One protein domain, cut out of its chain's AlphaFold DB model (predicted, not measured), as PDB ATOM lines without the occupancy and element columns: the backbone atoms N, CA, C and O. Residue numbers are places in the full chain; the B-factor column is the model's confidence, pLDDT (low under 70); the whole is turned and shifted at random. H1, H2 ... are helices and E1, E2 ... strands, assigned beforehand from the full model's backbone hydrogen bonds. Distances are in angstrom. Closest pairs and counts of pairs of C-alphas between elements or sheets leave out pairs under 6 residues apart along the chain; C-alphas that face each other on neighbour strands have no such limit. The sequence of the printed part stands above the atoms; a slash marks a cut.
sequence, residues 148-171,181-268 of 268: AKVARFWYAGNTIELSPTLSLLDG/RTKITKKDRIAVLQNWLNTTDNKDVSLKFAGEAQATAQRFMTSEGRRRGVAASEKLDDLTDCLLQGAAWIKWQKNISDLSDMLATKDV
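This is residues 148 to 171 and 181 to 268 of the 268 residues of the protein "Ydc2-catalyt domain-containing protein" of Peltaster fructicola (UniProt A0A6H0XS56). One long helix, H5, makes the length of a loose, elongated model, and two shorter helices, H1 and H2, cross it. E1, H3 and small H4 lead from H2 to H5's beginning. The 112 printed residues, mostly helix, run H1, H2, E1, H3, H4, H5; the radius of gyration of the C-alphas is 16.9 A, the spans 58 by 36 by 21 A.

H5, residues 231 to 266, runs 52.5 A from C-alpha 231 at (-34.147, -7.028, -49.358) to C-alpha 266 at (4.989, 9.192, -18.290), with a kink of 28 degrees near residue 239. H1 is residues 148 to 158, H2 186 to 198, E1 205 to 209, H3 212 to 221, H4 224 to 227.

H5 touches H2 with residues 236 to 244 alone, closest C-alphas Thr 240 and Ile 190, 6.3 A. It touches H1 about perpendicular, 74 degrees, closest C-alphas Gln 245 and Val 150, 5.9 A. H2 touches H3, closest C-alphas Leu 197 and Met 221, 7.3 A. E1 pairs with no named strand. In H2 every O i to N i+4 pair is within hydrogen-bond range; H1 has 5 of 7, H3 5 of 6, H5 30 of 32; H4 is too short.

Residues 172 to 180 are not printed; C-alphas 171 and 181 are 26.0 A apart. pLDDT is under 70 in 41 residues, among them 221 to 235.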
ATOM      1  N   ALA A 148     -21.083   8.021 -38.640       86.69
ATOM      2  CA  ALA A 148     -19.872   8.300 -39.413       86.69
ATOM      3  C   ALA A 148     -18.602   7.979 -38.610       86.69
ATOM      4  O   ALA A 148     -17.672   7.403 -39.171       86.69
ATOM      5  N   LYS A 149     -18.589   8.287 -37.303       88.12
ATOM      6  CA  LYS A 149     -17.478   7.952 -36.400       88.12
ATOM      7  C   LYS A 149     -17.328   6.441 -36.245       88.12
ATOM      8  O   LYS A 149     -16.226   5.936 -36.414       88.12
ATOM      9  N   VAL A 150     -18.434   5.725 -36.018       89.50
ATOM     10  CA  VAL A 150     -18.442   4.251 -35.911       89.50
ATOM     11  C   VAL A 150     -17.919   3.605 -37.189       89.50
ATOM     12  O   VAL A 150     -17.051   2.740 -37.139       89.50
ATOM     13  N   ALA A 151     -18.408   4.055 -38.349       85.44
ATOM     14  CA  ALA A 151     -17.927   3.546 -39.624       85.44
ATOM     15  C   ALA A 151     -16.425   3.828 -39.785       85.44
ATOM     16  O   ALA A 151     -15.646   2.900 -39.964       85.44
ATOM     17  N   ARG A 152     -15.990   5.087 -39.660       84.81
ATOM     18  CA  ARG A 152     -14.569   5.439 -39.794       84.81
ATOM     19  C   ARG A 152     -13.693   4.619 -38.851       84.81
ATOM     20  O   ARG A 152     -12.647   4.176 -39.288       84.81
ATOM     21  N   PHE A 153     -14.128   4.383 -37.618       85.56
ATOM     22  CA  PHE A 153     -13.381   3.590 -36.649       85.56
ATOM     23  C   PHE A 153     -13.094   2.168 -37.148       85.56
ATOM     24  O   PHE A 153     -11.938   1.767 -37.201       85.56
ATOM     25  N   TRP A 154     -14.116   1.442 -37.603       83.56
ATOM     26  CA  TRP A 154     -13.936   0.061 -38.064       83.56
ATOM     27  C   TRP A 154     -13.245  -0.064 -39.428       83.56
ATOM     28  O   TRP A 154     -12.602  -1.075 -39.686       83.56
ATOM     29  N   TYR A 155     -13.341   0.948 -40.299       73.75
ATOM     30  CA  TYR A 155     -12.704   0.920 -41.630       73.75
ATOM     31  C   TYR A 155     -11.331   1.560 -41.696       73.75
ATOM     32  O   TYR A 155     -10.550   1.224 -42.584       73.75
ATOM     33  N   ALA A 156     -11.016   2.467 -40.776       63.75
ATOM     34  CA  ALA A 156      -9.671   3.010 -40.671       63.75
ATOM     35  C   ALA A 156      -8.658   1.941 -40.229       63.75
ATOM     36  O   ALA A 156      -7.469   2.153 -40.427       63.75
ATOM     37  N   GLY A 157      -9.111   0.787 -39.716       53.81
ATOM     38  CA  GLY A 157      -8.277  -0.326 -39.244       53.81
ATOM     39  C   GLY A 157      -7.335  -0.958 -40.279       53.81
ATOM     40  O   GLY A 157      -6.419  -1.674 -39.896       53.81
ATOM     41  N   ASN A 158      -7.489  -0.670 -41.577       51.03
ATOM     42  CA  ASN A 158      -6.489  -1.064 -42.583       51.03
ATOM     43  C   ASN A 158      -5.284  -0.105 -42.653       51.03
ATOM     44  O   ASN A 158      -4.333  -0.384 -43.378       51.03
ATOM     45  N   THR A 159      -5.326   1.035 -41.962       51.50
ATOM     46  CA  THR A 159      -4.276   2.068 -42.010       51.50
ATOM     47  C   THR A 159      -3.915   2.624 -40.632       51.50
ATOM     48  O   THR A 159      -2.824   3.153 -40.462       51.50
ATOM     49  N   ILE A 160      -4.797   2.495 -39.641       57.50
ATOM     50  CA  ILE A 160      -4.606   2.988 -38.277       57.50
ATOM     51  C   ILE A 160      -4.681   1.792 -37.332       57.50
ATOM     52  O   ILE A 160      -5.682   1.074 -37.327       57.50
ATOM     53  N   GLU A 161      -3.635   1.583 -36.530       62.16
ATOM     54  CA  GLU A 161      -3.679   0.615 -35.435       62.16
ATOM     55  C   GLU A 161      -4.832   0.980 -34.488       62.16
ATOM     56  O   GLU A 161      -4.926   2.102 -33.990       62.16
ATOM     57  N   LEU A 162      -5.743   0.032 -34.249       68.38
ATOM     58  CA  LEU A 162      -6.891   0.223 -33.351       68.38
ATOM     59  C   LEU A 162      -6.497   0.205 -31.865       68.38
ATOM     60  O   LEU A 162      -7.362   0.366 -30.995       68.38
ATOM     61  N   SER A 163      -5.207   0.017 -31.593       64.56
ATOM     62  CA  SER A 163      -4.588   0.041 -30.277       64.56
ATOM     63  C   SER A 163      -3.785   1.335 -30.112       64.56
ATOM     64  O   SER A 163      -3.127   1.770 -31.057       64.56
ATOM     65  N   PRO A 164      -3.838   1.979 -28.937       64.62
ATOM     66  CA  PRO A 164      -3.041   3.167 -28.678       64.62
ATOM     67  C   PRO A 164      -1.546   2.824 -28.601       64.62
ATOM     68  O   PRO A 164      -1.150   1.919 -27.871       64.62
ATOM     69  N   THR A 165      -0.715   3.589 -29.312       65.88
ATOM     70  CA  THR A 165       0.751   3.440 -29.327       65.88
ATOM     71  C   THR A 165       1.392   4.747 -28.850       65.88
ATOM     72  O   THR A 165       0.948   5.825 -29.245       65.88
ATOM     73  N   LEU A 166       2.436   4.686 -28.005       64.12
ATOM     74  CA  LEU A 166       3.108   5.883 -27.448       64.12
ATOM     75  C   LEU A 166       3.599   6.856 -28.533       64.12
ATOM     76  O   LEU A 166       3.591   8.066 -28.320       64.12
ATOM     77  N   SER A 167       3.957   6.338 -29.710       64.38
ATOM     78  CA  SER A 167       4.376   7.121 -30.879       64.38
ATOM     79  C   SER A 167       3.315   8.111 -31.378       64.38
ATOM     80  O   SER A 167       3.672   9.136 -31.949       64.38
ATOM     81  N   LEU A 168       2.023   7.855 -31.132       63.66
ATOM     82  CA  LEU A 168       0.934   8.774 -31.485       63.66
ATOM     83  C   LEU A 168       0.874  10.012 -30.575       63.66
ATOM     84  O   LEU A 168       0.257  11.007 -30.946       63.66
ATOM     85  N   LEU A 169       1.491   9.959 -29.389       63.94
ATOM     86  CA  LEU A 169       1.474  11.040 -28.397       63.94
ATOM     87  C   LEU A 169       2.710  11.947 -28.490       63.94
ATOM     88  O   LEU A 169       2.661  13.093 -28.052       63.94
ATOM     89  N   ASP A 170       3.800  11.465 -29.089       60.81
ATOM     90  CA  ASP A 170       5.061  12.198 -29.246       60.81
ATOM     91  C   ASP A 170       5.056  13.124 -30.472       60.81
ATOM     92  O   ASP A 170       6.002  13.110 -31.241       60.81
ATOM     93  N   GLY A 171       3.986  13.907 -30.683       51.69
ATOM     94  CA  GLY A 171       3.925  15.148 -31.493       51.69
ATOM     95  C   GLY A 171       4.527  15.200 -32.917       51.69
ATOM     96  O   GLY A 171       4.494  16.260 -33.535       51.69
ATOM     97  N   ARG A 181     -10.517   5.742 -49.093       47.38
ATOM     98  CA  ARG A 181     -11.776   5.306 -49.691       47.38
ATOM     99  C   ARG A 181     -12.853   6.249 -49.152       47.38
ATOM    100  O   ARG A 181     -13.363   6.080 -48.052       47.38
ATOM    101  N   THR A 182     -13.185   7.267 -49.939       54.25
ATOM    102  CA  THR A 182     -14.127   8.347 -49.597       54.25
ATOM    103  C   THR A 182     -15.558   7.856 -49.369       54.25
ATOM    104  O   THR A 182     -16.398   8.596 -48.858       54.25
ATOM    105  N   LYS A 183     -15.858   6.594 -49.701       60.59
ATOM    106  CA  LYS A 183     -17.144   5.947 -49.441       60.59
ATOM    107  C   LYS A 183     -16.952   4.574 -48.809       60.59
ATOM    108  O   LYS A 183     -16.690   3.597 -49.503       60.59
ATOM    109  N   ILE A 184     -17.180   4.511 -47.502       70.25
ATOM    110  CA  ILE A 184     -17.514   3.268 -46.806       70.25
ATOM    111  C   ILE A 184     -18.914   2.855 -47.262       70.25
ATOM    112  O   ILE A 184     -19.873   3.620 -47.107       70.25
ATOM    113  N   THR A 185     -19.036   1.666 -47.844       74.19
ATOM    114  CA  THR A 185     -20.313   1.149 -48.331       74.19
ATOM    115  C   THR A 185     -20.979   0.250 -47.294       74.19
ATOM    116  O   THR A 185     -20.347  -0.294 -46.394       74.19
ATOM    117  N   LYS A 186     -22.293   0.059 -47.435       72.06
ATOM    118  CA  LYS A 186     -23.081  -0.824 -46.560       72.06
ATOM    119  C   LYS A 186     -22.578  -2.271 -46.551       72.06
ATOM    120  O   LYS A 186     -22.608  -2.942 -45.528       72.06
ATOM    121  N   LYS A 187     -22.078  -2.746 -47.695       75.56
ATOM    122  CA  LYS A 187     -21.540  -4.107 -47.835       75.56
ATOM    123  C   LYS A 187     -20.314  -4.319 -46.960       75.56
ATOM    124  O   LYS A 187     -20.152  -5.401 -46.408       75.56
ATOM    125  N   ASP A 188     -19.509  -3.275 -46.793       76.75
ATOM    126  CA  ASP A 188     -18.310  -3.343 -45.973       76.75
ATOM    127  C   ASP A 188     -18.683  -3.586 -44.498       76.75
ATOM    128  O   ASP A 188     -17.979  -4.314 -43.802       76.75
ATOM    129  N   ARG A 189     -19.811  -3.032 -44.013       78.00
ATOM    130  CA  ARG A 189     -20.317  -3.191 -42.620       78.00
ATOM    131  C   ARG A 189     -20.707  -4.606 -42.317       78.00
ATOM    132  O   ARG A 189     -20.251  -5.200 -41.342       78.00
ATOM    133  N   ILE A 190     -21.488  -5.163 -43.225       79.94
ATOM    134  CA  ILE A 190     -21.906  -6.551 -43.148       79.94
ATOM    135  C   ILE A 190     -20.679  -7.471 -43.230       79.94
ATOM    136  O   ILE A 190     -20.625  -8.457 -42.505       79.94
ATOM    137  N   ALA A 191     -19.670  -7.136 -44.043       80.69
ATOM    138  CA  ALA A 191     -18.444  -7.925 -44.149       80.69
ATOM    139  C   ALA A 191     -17.628  -7.954 -42.842       80.69
ATOM    140  O   ALA A 191     -17.145  -9.020 -42.467       80.69
ATOM    141  N   VAL A 192     -17.515  -6.827 -42.125       82.25
ATOM    142  CA  VAL A 192     -16.839  -6.775 -40.811       82.25
ATOM    143  C   VAL A 192     -17.524  -7.714 -39.822       82.25
ATOM    144  O   VAL A 192     -16.874  -8.572 -39.231       82.25
ATOM    145  N   LEU A 193     -18.849  -7.620 -39.705       83.56
ATOM    146  CA  LEU A 193     -19.606  -8.490 -38.810       83.56
ATOM    147  C   LEU A 193     -19.536  -9.964 -39.233       83.56
ATOM    148  O   LEU A 193     -19.379 -10.844 -38.391       83.56
ATOM    149  N   GLN A 194     -19.605 -10.257 -40.532       80.62
ATOM    150  CA  GLN A 194     -19.426 -11.619 -41.036       80.62
ATOM    151  C   GLN A 194     -18.041 -12.174 -40.699       80.62
ATOM    152  O   GLN A 194     -17.933 -13.356 -40.383       80.62
ATOM    153  N   ASN A 195     -16.992 -11.350 -40.734       82.94
ATOM    154  CA  ASN A 195     -15.667 -11.777 -40.299       82.94
ATOM    155  C   ASN A 195     -15.663 -12.135 -38.805       82.94
ATOM    156  O   ASN A 195     -15.157 -13.188 -38.440       82.94
ATOM    157  N   TRP A 196     -16.297 -11.322 -37.956       84.56
ATOM    158  CA  TRP A 196     -16.391 -11.595 -36.515       84.56
ATOM    159  C   TRP A 196     -17.191 -12.861 -36.193       84.56
ATOM    160  O   TRP A 196     -16.892 -13.552 -35.229       84.56
ATOM    161  N   LEU A 197     -18.210 -13.171 -36.998       81.38
ATOM    162  CA  LEU A 197     -19.025 -14.374 -36.830       81.38
ATOM    163  C   LEU A 197     -18.314 -15.647 -37.311       81.38
ATOM    164  O   LEU A 197     -18.521 -16.710 -36.733       81.38
ATOM    165  N   ASN A 198     -17.523 -15.559 -38.383       76.06
ATOM    166  CA  ASN A 198     -16.874 -16.721 -38.996       76.06
ATOM    167  C   ASN A 198     -15.494 -17.029 -38.399       76.06
ATOM    168  O   ASN A 198     -15.058 -18.177 -38.446       76.06
ATOM    169  N   THR A 199     -14.809 -16.019 -37.865       70.50
ATOM    170  CA  THR A 199     -13.457 -16.142 -37.318       70.50
ATOM    171  C   THR A 199     -13.528 -16.141 -35.796       70.50
ATOM    172  O   THR A 199     -13.765 -15.108 -35.177       70.50
ATOM    173  N   THR A 200     -13.298 -17.302 -35.183       58.31
ATOM    174  CA  THR A 200     -13.314 -17.467 -33.718       58.31
ATOM    175  C   THR A 200     -12.156 -16.745 -33.019       58.31
ATOM    176  O   THR A 200     -12.252 -16.458 -31.830       58.31
ATOM    177  N   ASP A 201     -11.080 -16.449 -33.756       57.97
ATOM    178  CA  ASP A 201      -9.835 -15.862 -33.251       57.97
ATOM    179  C   ASP A 201      -9.593 -14.473 -33.859       57.97
ATOM    180  O   ASP A 201      -8.664 -14.233 -34.635       57.97
ATOM    181  N   ASN A 202     -10.524 -13.561 -33.593       66.62
ATOM    182  CA  ASN A 202     -10.392 -12.178 -34.014       66.62
ATOM    183  C   ASN A 202      -9.728 -11.356 -32.905       66.62
ATOM    184  O   ASN A 202     -10.210 -11.342 -31.776       66.62
ATOM    185  N   LYS A 203      -8.648 -10.643 -33.238       66.38
ATOM    186  CA  LYS A 203      -7.807  -9.943 -32.251       66.38
ATOM    187  C   LYS A 203      -8.529  -8.788 -31.554       66.38
ATOM    188  O   LYS A 203      -8.223  -8.487 -30.405       66.38
ATOM    189  N   ASP A 204      -9.508  -8.175 -32.217       72.38
ATOM    190  CA  ASP A 204     -10.161  -6.962 -31.714       72.38
ATOM    191  C   ASP A 204     -11.422  -7.235 -30.889       72.38
ATOM    192  O   ASP A 204     -11.594  -6.664 -29.808       72.38
ATOM    193  N   VAL A 205     -12.316  -8.093 -31.396       81.12
ATOM    194  CA  VAL A 205     -13.646  -8.334 -30.820       81.12
ATOM    195  C   VAL A 205     -14.007  -9.813 -30.918       81.12
ATOM    196  O   VAL A 205     -14.047 -10.370 -32.015       81.12
ATOM    197  N   SER A 206     -14.346 -10.417 -29.777       82.88
ATOM    198  CA  SER A 206     -14.882 -11.776 -29.675       82.88
ATOM    199  C   SER A 206     -16.345 -11.721 -29.238       82.88
ATOM    200  O   SER A 206     -16.675 -11.083 -28.237       82.88
ATOM    201  N   LEU A 207     -17.229 -12.376 -29.993       85.31
ATOM    202  CA  LEU A 207     -18.672 -12.354 -29.752       85.31
ATOM    203  C   LEU A 207     -19.154 -13.673 -29.143       85.31
ATOM    204  O   LEU A 207     -18.934 -14.748 -29.699       85.31
ATOM    205  N   LYS A 208     -19.894 -13.582 -28.040       86.12
ATOM    206  CA  LYS A 208     -20.696 -14.669 -27.474       86.12
ATOM    207  C   LYS A 208     -22.163 -14.278 -27.553       86.12
ATOM    208  O   LYS A 208     -22.535 -13.181 -27.159       86.12
ATOM    209  N   PHE A 209     -23.005 -15.173 -28.056       86.00
ATOM    210  CA  PHE A 209     -24.442 -14.929 -28.165       86.00
ATOM    211  C   PHE A 209     -25.187 -15.732 -27.101       86.00
ATOM    212  O   PHE A 209     -24.990 -16.944 -26.990       86.00
ATOM    213  N   ALA A 210     -26.066 -15.068 -26.360       83.50
ATOM    214  CA  ALA A 210     -26.979 -15.655 -25.388       83.50
ATOM    215  C   ALA A 210     -28.440 -15.390 -25.801       83.50
ATOM    216  O   ALA A 210     -28.717 -14.509 -26.613       83.50
ATOM    217  N   GLY A 211     -29.373 -16.191 -25.279       80.69
ATOM    218  CA  GLY A 211     -30.816 -15.952 -25.411       80.69
ATOM    219  C   GLY A 211     -31.319 -15.744 -26.848       80.69
ATOM    220  O   GLY A 211     -30.988 -16.502 -27.764       80.69
ATOM    221  N   GLU A 212     -32.132 -14.699 -27.045       78.81
ATOM    222  CA  GLU A 212     -32.739 -14.351 -28.343       78.81
ATOM    223  C   GLU A 212     -31.690 -14.001 -29.413       78.81
ATOM    224  O   GLU A 212     -31.937 -14.174 -30.611       78.81
ATOM    225  N   ALA A 213     -30.501 -13.540 -29.008       82.81
ATOM    226  CA  ALA A 213     -29.455 -13.132 -29.938       82.81
ATOM    227  C   ALA A 213     -28.863 -14.309 -30.733       82.81
ATOM    228  O   ALA A 213     -28.415 -14.108 -31.864       82.81
ATOM    229  N   GLN A 214     -28.911 -15.538 -30.201       82.00
ATOM    230  CA  GLN A 214     -28.425 -16.739 -30.895       82.00
ATOM    231  C   GLN A 214     -29.222 -17.026 -32.171       82.00
ATOM    232  O   GLN A 214     -28.641 -17.300 -33.222       82.00
ATOM    233  N   ALA A 215     -30.551 -16.906 -32.107       82.00
ATOM    234  CA  ALA A 215     -31.416 -17.117 -33.262       82.00
ATOM    235  C   ALA A 215     -31.146 -16.075 -34.360       82.00
ATOM    236  O   ALA A 215     -31.110 -16.403 -35.548       82.00
ATOM    237  N   THR A 216     -30.908 -14.819 -33.971       83.00
ATOM    238  CA  THR A 216     -30.517 -13.757 -34.906       83.00
ATOM    239  C   THR A 216     -29.139 -14.034 -35.510       83.00
ATOM    240  O   THR A 216     -29.002 -13.970 -36.731       83.00
ATOM    241  N   ALA A 217     -28.142 -14.434 -34.714       81.62
ATOM    242  CA  ALA A 217     -26.805 -14.777 -35.202       81.62
ATOM    243  C   ALA A 217     -26.823 -15.942 -36.208       81.62
ATOM    244  O   ALA A 217     -26.213 -15.854 -37.272       81.62
ATOM    245  N   GLN A 218     -27.610 -16.990 -35.953       78.50
ATOM    246  CA  GLN A 218     -27.776 -18.104 -36.895       78.50
ATOM    247  C   GLN A 218     -28.370 -17.653 -38.243       78.50
ATOM    248  O   GLN A 218     -27.968 -18.147 -39.300       78.50
ATOM    249  N   ARG A 219     -29.277 -16.665 -38.250       77.44
ATOM    250  CA  ARG A 219     -29.795 -16.068 -39.499       77.44
ATOM    251  C   ARG A 219     -28.715 -15.321 -40.286       77.44
ATOM    252  O   ARG A 219     -28.793 -15.285 -41.510       77.44
ATOM    253  N   PHE A 220     -27.719 -14.752 -39.607       71.50
ATOM    254  CA  PHE A 220     -26.553 -14.146 -40.256       71.50
ATOM    255  C   PHE A 220     -25.576 -15.193 -40.817       71.50
ATOM    256  O   PHE A 220     -24.959 -14.943 -41.851       71.50
ATOM    257  N   MET A 221     -25.448 -16.358 -40.168       69.00
ATOM    258  CA  MET A 221     -24.524 -17.427 -40.580       69.00
ATOM    259  C   MET A 221     -25.087 -18.336 -41.686       69.00
ATOM    260  O   MET A 221     -24.336 -18.860 -42.509       69.00
ATOM    261  N   THR A 222     -26.407 -18.534 -41.742       65.38
ATOM    262  CA  THR A 222     -27.035 -19.407 -42.748       65.38
ATOM    263  C   THR A 222     -27.031 -18.794 -44.153       65.38
ATOM    264  O   THR A 222     -27.220 -17.594 -44.365       65.38
ATOM    265  N   SER A 223     -26.875 -19.649 -45.173       48.72
ATOM    266  CA  SER A 223     -26.817 -19.253 -46.589       48.72
ATOM    267  C   SER A 223     -28.078 -18.558 -47.121       48.72
ATOM    268  O   SER A 223     -28.048 -18.019 -48.226       48.72
ATOM    269  N   GLU A 224     -29.187 -18.551 -46.374       46.06
ATOM    270  CA  GLU A 224     -30.385 -17.783 -46.730       46.06
ATOM    271  C   GLU A 224     -30.124 -16.269 -46.736       46.06
ATOM    272  O   GLU A 224     -30.645 -15.579 -47.614       46.06
ATOM    273  N   GLY A 225     -29.258 -15.764 -45.845       48.12
ATOM    274  CA  GLY A 225     -28.778 -14.376 -45.875       48.12
ATOM    275  C   GLY A 225     -27.847 -14.077 -47.060       48.12
ATOM    276  O   GLY A 225     -27.755 -12.937 -47.504       48.12
ATOM    277  N   ARG A 226     -27.203 -15.113 -47.623       47.66
ATOM    278  CA  ARG A 226     -26.350 -15.044 -48.828       47.66
ATOM    279  C   ARG A 226     -27.141 -15.159 -50.141       47.66
ATOM    280  O   ARG A 226     -26.687 -14.634 -51.152       47.66
ATOM    281  N   ARG A 227     -28.288 -15.858 -50.144       46.16
ATOM    282  CA  ARG A 227     -29.094 -16.171 -51.347       46.16
ATOM    283  C   ARG A 227     -30.298 -15.253 -51.571       46.16
ATOM    284  O   ARG A 227     -30.653 -15.016 -52.723       46.16
ATOM    285  N   ARG A 228     -30.942 -14.722 -50.523       46.25
ATOM    286  CA  ARG A 228     -32.023 -13.735 -50.690       46.25
ATOM    287  C   ARG A 228     -31.383 -12.370 -50.954       46.25
ATOM    288  O   ARG A 228     -30.851 -11.762 -50.037       46.25
ATOM    289  N   GLY A 229     -31.381 -11.912 -52.208       45.53
ATOM    290  CA  GLY A 229     -30.810 -10.620 -52.617       45.53
ATOM    291  C   GLY A 229     -31.329  -9.399 -51.834       45.53
ATOM    292  O   GLY A 229     -32.192  -9.526 -50.972       45.53
ATOM    293  N   VAL A 230     -30.771  -8.222 -52.155       44.38
ATOM    294  CA  VAL A 230     -31.041  -6.825 -51.708       44.38
ATOM    295  C   VAL A 230     -31.963  -6.614 -50.482       44.38
ATOM    296  O   VAL A 230     -31.523  -6.022 -49.503       44.38
ATOM    297  N   ALA A 231     -33.199  -7.122 -50.474       43.44
ATOM    298  CA  ALA A 231     -34.147  -7.028 -49.358       43.44
ATOM    299  C   ALA A 231     -33.711  -7.739 -48.054       43.44
ATOM    300  O   ALA A 231     -34.065  -7.278 -46.966       43.44
ATOM    301  N   ALA A 232     -32.953  -8.843 -48.114       52.03
ATOM    302  CA  ALA A 232     -32.367  -9.420 -46.894       52.03
ATOM    303  C   ALA A 232     -31.195  -8.562 -46.395       52.03
ATOM    304  O   ALA A 232     -31.064  -8.337 -45.195       52.03
ATOM    305  N   SER A 233     -30.408  -8.002 -47.320       52.69
ATOM    306  CA  SER A 233     -29.290  -7.107 -47.004       52.69
ATOM    307  C   SER A 233     -29.748  -5.830 -46.296       52.69
ATOM    308  O   SER A 233     -29.098  -5.421 -45.343       52.69
ATOM    309  N   GLU A 234     -30.868  -5.220 -46.702       55.84
ATOM    310  CA  GLU A 234     -31.424  -4.038 -46.017       55.84
ATOM    311  C   GLU A 234     -31.961  -4.360 -44.618       55.84
ATOM    312  O   GLU A 234     -31.904  -3.525 -43.720       55.84
ATOM    313  N   LYS A 235     -32.471  -5.579 -44.398       62.00
ATOM    314  CA  LYS A 235     -32.934  -6.009 -43.070       62.00
ATOM    315  C   LYS A 235     -31.781  -6.296 -42.109       62.00
ATOM    316  O   LYS A 235     -31.964  -6.121 -40.906       62.00
ATOM    317  N   LEU A 236     -30.639  -6.730 -42.637       70.38
ATOM    318  CA  LEU A 236     -29.434  -7.052 -41.874       70.38
ATOM    319  C   LEU A 236     -28.577  -5.808 -41.581       70.38
ATOM    320  O   LEU A 236     -27.869  -5.809 -40.579       70.38
ATOM    321  N   ASP A 237     -28.670  -4.754 -42.401       80.50
ATOM    322  CA  ASP A 237     -27.935  -3.482 -42.247       80.50
ATOM    323  C   ASP A 237     -28.203  -2.841 -40.875       80.50
ATOM    324  O   ASP A 237     -27.274  -2.637 -40.103       80.50
ATOM    325  N   ASP A 238     -29.479  -2.651 -40.507       85.50
ATOM    326  CA  ASP A 238     -29.855  -2.029 -39.225       85.50
ATOM    327  C   ASP A 238     -29.346  -2.832 -38.007       85.50
ATOM    328  O   ASP A 238     -28.906  -2.264 -37.010       85.50
ATOM    329  N   LEU A 239     -29.399  -4.170 -38.088       88.69
ATOM    330  CA  LEU A 239     -28.901  -5.071 -37.039       88.69
ATOM    331  C   LEU A 239     -27.372  -5.061 -36.953       88.69
ATOM    332  O   LEU A 239     -26.810  -5.209 -35.870       88.69
ATOM    333  N   THR A 240     -26.706  -4.902 -38.092       89.00
ATOM    334  CA  THR A 240     -25.251  -4.783 -38.160       89.00
ATOM    335  C   THR A 240     -24.808  -3.462 -37.543       89.00
ATOM    336  O   THR A 240     -23.915  -3.450 -36.701       89.00
ATOM    337  N   ASP A 241     -25.469  -2.364 -37.910       89.25
ATOM    338  CA  ASP A 241     -25.139  -1.021 -37.442       89.25
ATOM    339  C   ASP A 241     -25.264  -0.900 -35.917       89.25
ATOM    340  O   ASP A 241     -24.343  -0.382 -35.281       89.25
ATOM    341  N   CYS A 242     -26.330  -1.434 -35.302       92.00
ATOM    342  CA  CYS A 242     -26.482  -1.357 -33.845       92.00
ATOM    343  C   CYS A 242     -25.403  -2.157 -33.093       92.00
ATOM    344  O   CYS A 242     -24.863  -1.675 -32.094       92.00
ATOM    345  N   LEU A 243     -25.020  -3.332 -33.605       92.19
ATOM    346  CA  LEU A 243     -23.971  -4.151 -33.002       92.19
ATOM    347  C   LEU A 243     -22.583  -3.511 -33.160       92.19
ATOM    348  O   LEU A 243     -21.838  -3.414 -32.184       92.19
ATOM    349  N   LEU A 244     -22.247  -3.027 -34.361       91.75
ATOM    350  CA  LEU A 244     -20.985  -2.324 -34.616       91.75
ATOM    351  C   LEU A 244     -20.862  -1.049 -33.779       91.75
ATOM    352  O   LEU A 244     -19.760  -0.715 -33.341       91.75
ATOM    353  N   GLN A 245     -21.974  -0.345 -33.551       93.75
ATOM    354  CA  GLN A 245     -22.023   0.831 -32.688       93.75
ATOM    355  C   GLN A 245     -21.669   0.486 -31.239       93.75
ATOM    356  O   GLN A 245     -20.804   1.142 -30.657       93.75
ATOM    357  N   GLY A 246     -22.302  -0.541 -30.662       93.38
ATOM    358  CA  GLY A 246     -22.009  -0.960 -29.290       93.38
ATOM    359  C   GLY A 246     -20.575  -1.464 -29.127       93.38
ATOM    360  O   GLY A 246     -19.867  -1.028 -28.221       93.38
ATOM    361  N   ALA A 247     -20.100  -2.288 -30.066       91.44
ATOM    362  CA  ALA A 247     -18.719  -2.762 -30.070       91.44
ATOM    363  C   ALA A 247     -17.707  -1.606 -30.175       91.44
ATOM    364  O   ALA A 247     -16.699  -1.605 -29.468       91.44
ATOM    365  N   ALA A 248     -17.975  -0.607 -31.031       91.75
ATOM    366  CA  ALA A 248     -17.090   0.549 -31.198       91.75
ATOM    367  C   ALA A 248     -16.977   1.332 -29.897       91.75
ATOM    368  O   ALA A 248     -15.875   1.659 -29.472       91.75
ATOM    369  N   TRP A 249     -18.113   1.596 -29.250       92.88
ATOM    370  CA  TRP A 249     -18.137   2.344 -28.004       92.88
ATOM    371  C   TRP A 249     -17.328   1.648 -26.906       92.88
ATOM    372  O   TRP A 249     -16.520   2.300 -26.250       92.88
ATOM    373  N   ILE A 250     -17.466   0.327 -26.757       90.81
ATOM    374  CA  ILE A 250     -16.712  -0.440 -25.752       90.81
ATOM    375  C   ILE A 250     -15.209  -0.381 -26.041       90.81
ATOM    376  O   ILE A 250     -14.413  -0.141 -25.133       90.81
ATOM    377  N   LYS A 251     -14.808  -0.530 -27.310       87.75
ATOM    378  CA  LYS A 251     -13.400  -0.394 -27.703       87.75
ATOM    379  C   LYS A 251     -12.884   1.033 -27.477       87.75
ATOM    380  O   LYS A 251     -11.760   1.191 -27.021       87.75
ATOM    381  N   TRP A 252     -13.695   2.068 -27.708       89.50
ATOM    382  CA  TRP A 252     -13.327   3.450 -27.377       89.50
ATOM    383  C   TRP A 252     -13.105   3.641 -25.880       89.50
ATOM    384  O   TRP A 252     -12.101   4.240 -25.511       89.50
ATOM    385  N   GLN A 253     -13.979   3.107 -25.021       89.62
ATOM    386  CA  GLN A 253     -13.780   3.185 -23.569       89.62
ATOM    387  C   GLN A 253     -12.498   2.476 -23.131       89.62
ATOM    388  O   GLN A 253     -11.737   3.028 -22.339       89.62
ATOM    389  N   LYS A 254     -12.218   1.292 -23.694       84.81
ATOM    390  CA  LYS A 254     -10.952   0.593 -23.457       84.81
ATOM    391  C   LYS A 254      -9.756   1.451 -23.875       84.81
ATOM    392  O   LYS A 254      -8.865   1.672 -23.067       84.81
ATOM    393  N   ASN A 255      -9.771   1.991 -25.092       85.94
ATOM    394  CA  ASN A 255      -8.678   2.815 -25.601       85.94
ATOM    395  C   ASN A 255      -8.468   4.087 -24.761       85.94
ATOM    396  O   ASN A 255      -7.329   4.487 -24.553       85.94
ATOM    397  N   ILE A 256      -9.542   4.712 -24.265       86.81
ATOM    398  CA  ILE A 256      -9.456   5.866 -23.356       86.81
ATOM    399  C   ILE A 256      -8.797   5.462 -22.033       86.81
ATOM    400  O   ILE A 256      -7.917   6.178 -21.561       86.81
ATOM    401  N   SER A 257      -9.189   4.323 -21.454       84.44
ATOM    402  CA  SER A 257      -8.571   3.801 -20.229       84.44
ATOM    403  C   SER A 257      -7.083   3.526 -20.436       84.44
ATOM    404  O   SER A 257      -6.261   4.011 -19.666       84.44
ATOM    405  N   ASP A 258      -6.740   2.810 -21.508       81.25
ATOM    406  CA  ASP A 258      -5.361   2.434 -21.820       81.25
ATOM    407  C   ASP A 258      -4.490   3.694 -22.042       81.25
ATOM    408  O   ASP A 258      -3.393   3.798 -21.498       81.25
ATOM    409  N   LEU A 259      -4.997   4.705 -22.765       83.31
ATOM    410  CA  LEU A 259      -4.307   5.991 -22.955       83.31
ATOM    411  C   LEU A 259      -4.128   6.775 -21.650       83.31
ATOM    412  O   LEU A 259      -3.084   7.397 -21.450       83.31
ATOM    413  N   SER A 260      -5.133   6.765 -20.773       85.00
ATOM    414  CA  SER A 260      -5.048   7.423 -19.468       85.00
ATOM    415  C   SER A 260      -3.954   6.797 -18.605       85.00
ATOM    416  O   SER A 260      -3.200   7.522 -17.958       85.00
ATOM    417  N   ASP A 261      -3.850   5.468 -18.614       83.12
ATOM    418  CA  ASP A 261      -2.813   4.747 -17.876       83.12
ATOM    419  C   ASP A 261      -1.417   5.063 -18.448       83.12
ATOM    420  O   ASP A 261      -0.482   5.325 -17.691       83.12
ATOM    421  N   MET A 262      -1.275   5.142 -19.777       78.62
ATOM    422  CA  MET A 262      -0.013   5.515 -20.434       78.62
ATOM    423  C   MET A 262       0.454   6.926 -20.061       78.62
ATOM    424  O   MET A 262       1.632   7.123 -19.762       78.62
ATOM    425  N   LEU A 263      -0.457   7.903 -20.072       80.19
ATOM    426  CA  LEU A 263      -0.139   9.275 -19.677       80.19
ATOM    427  C   LEU A 263       0.289   9.338 -18.207       80.19
ATOM    428  O   LEU A 263       1.309   9.947 -17.907       80.19
ATOM    429  N   ALA A 264      -0.404   8.620 -17.318       81.50
ATOM    430  CA  ALA A 264      -0.043   8.561 -15.903       81.50
ATOM    431  C   ALA A 264       1.342   7.930 -15.654       81.50
ATOM    432  O   ALA A 264       2.029   8.315 -14.712       81.50
ATOM    433  N   THR A 265       1.779   6.982 -16.492       72.06
ATOM    434  CA  THR A 265       3.123   6.382 -16.381       72.06
ATOM    435  C   THR A 265       4.262   7.253 -16.913       72.06
ATOM    436  O   THR A 265       5.415   6.954 -16.621       72.06
ATOM    437  N   LYS A 266       3.972   8.305 -17.692       62.94
ATOM    438  CA  LYS A 266       4.989   9.192 -18.290       62.94
ATOM    439  C   LYS A 266       5.444  10.317 -17.345       62.94
ATOM    440  O   LYS A 266       6.491  10.906 -17.593       62.94
ATOM    441  N   ASP A 267       4.675  10.594 -16.289       54.06
ATOM    442  CA  ASP A 267       4.909  11.677 -15.317       54.06
ATOM    443  C   ASP A 267       5.756  11.248 -14.087       54.06
ATOM    444  O   ASP A 267       5.752  11.933 -13.061       54.06
ATOM    445  N   VAL A 268       6.493  10.129 -14.175       44.25
ATOM    446  CA  VAL A 268       7.457   9.633 -13.162       44.25
ATOM    447  C   VAL A 268       8.835   9.475 -13.792       44.25
ATOM    448  O   VAL A 268       9.820   9.892 -13.144       44.25
TER     449      VAL A 268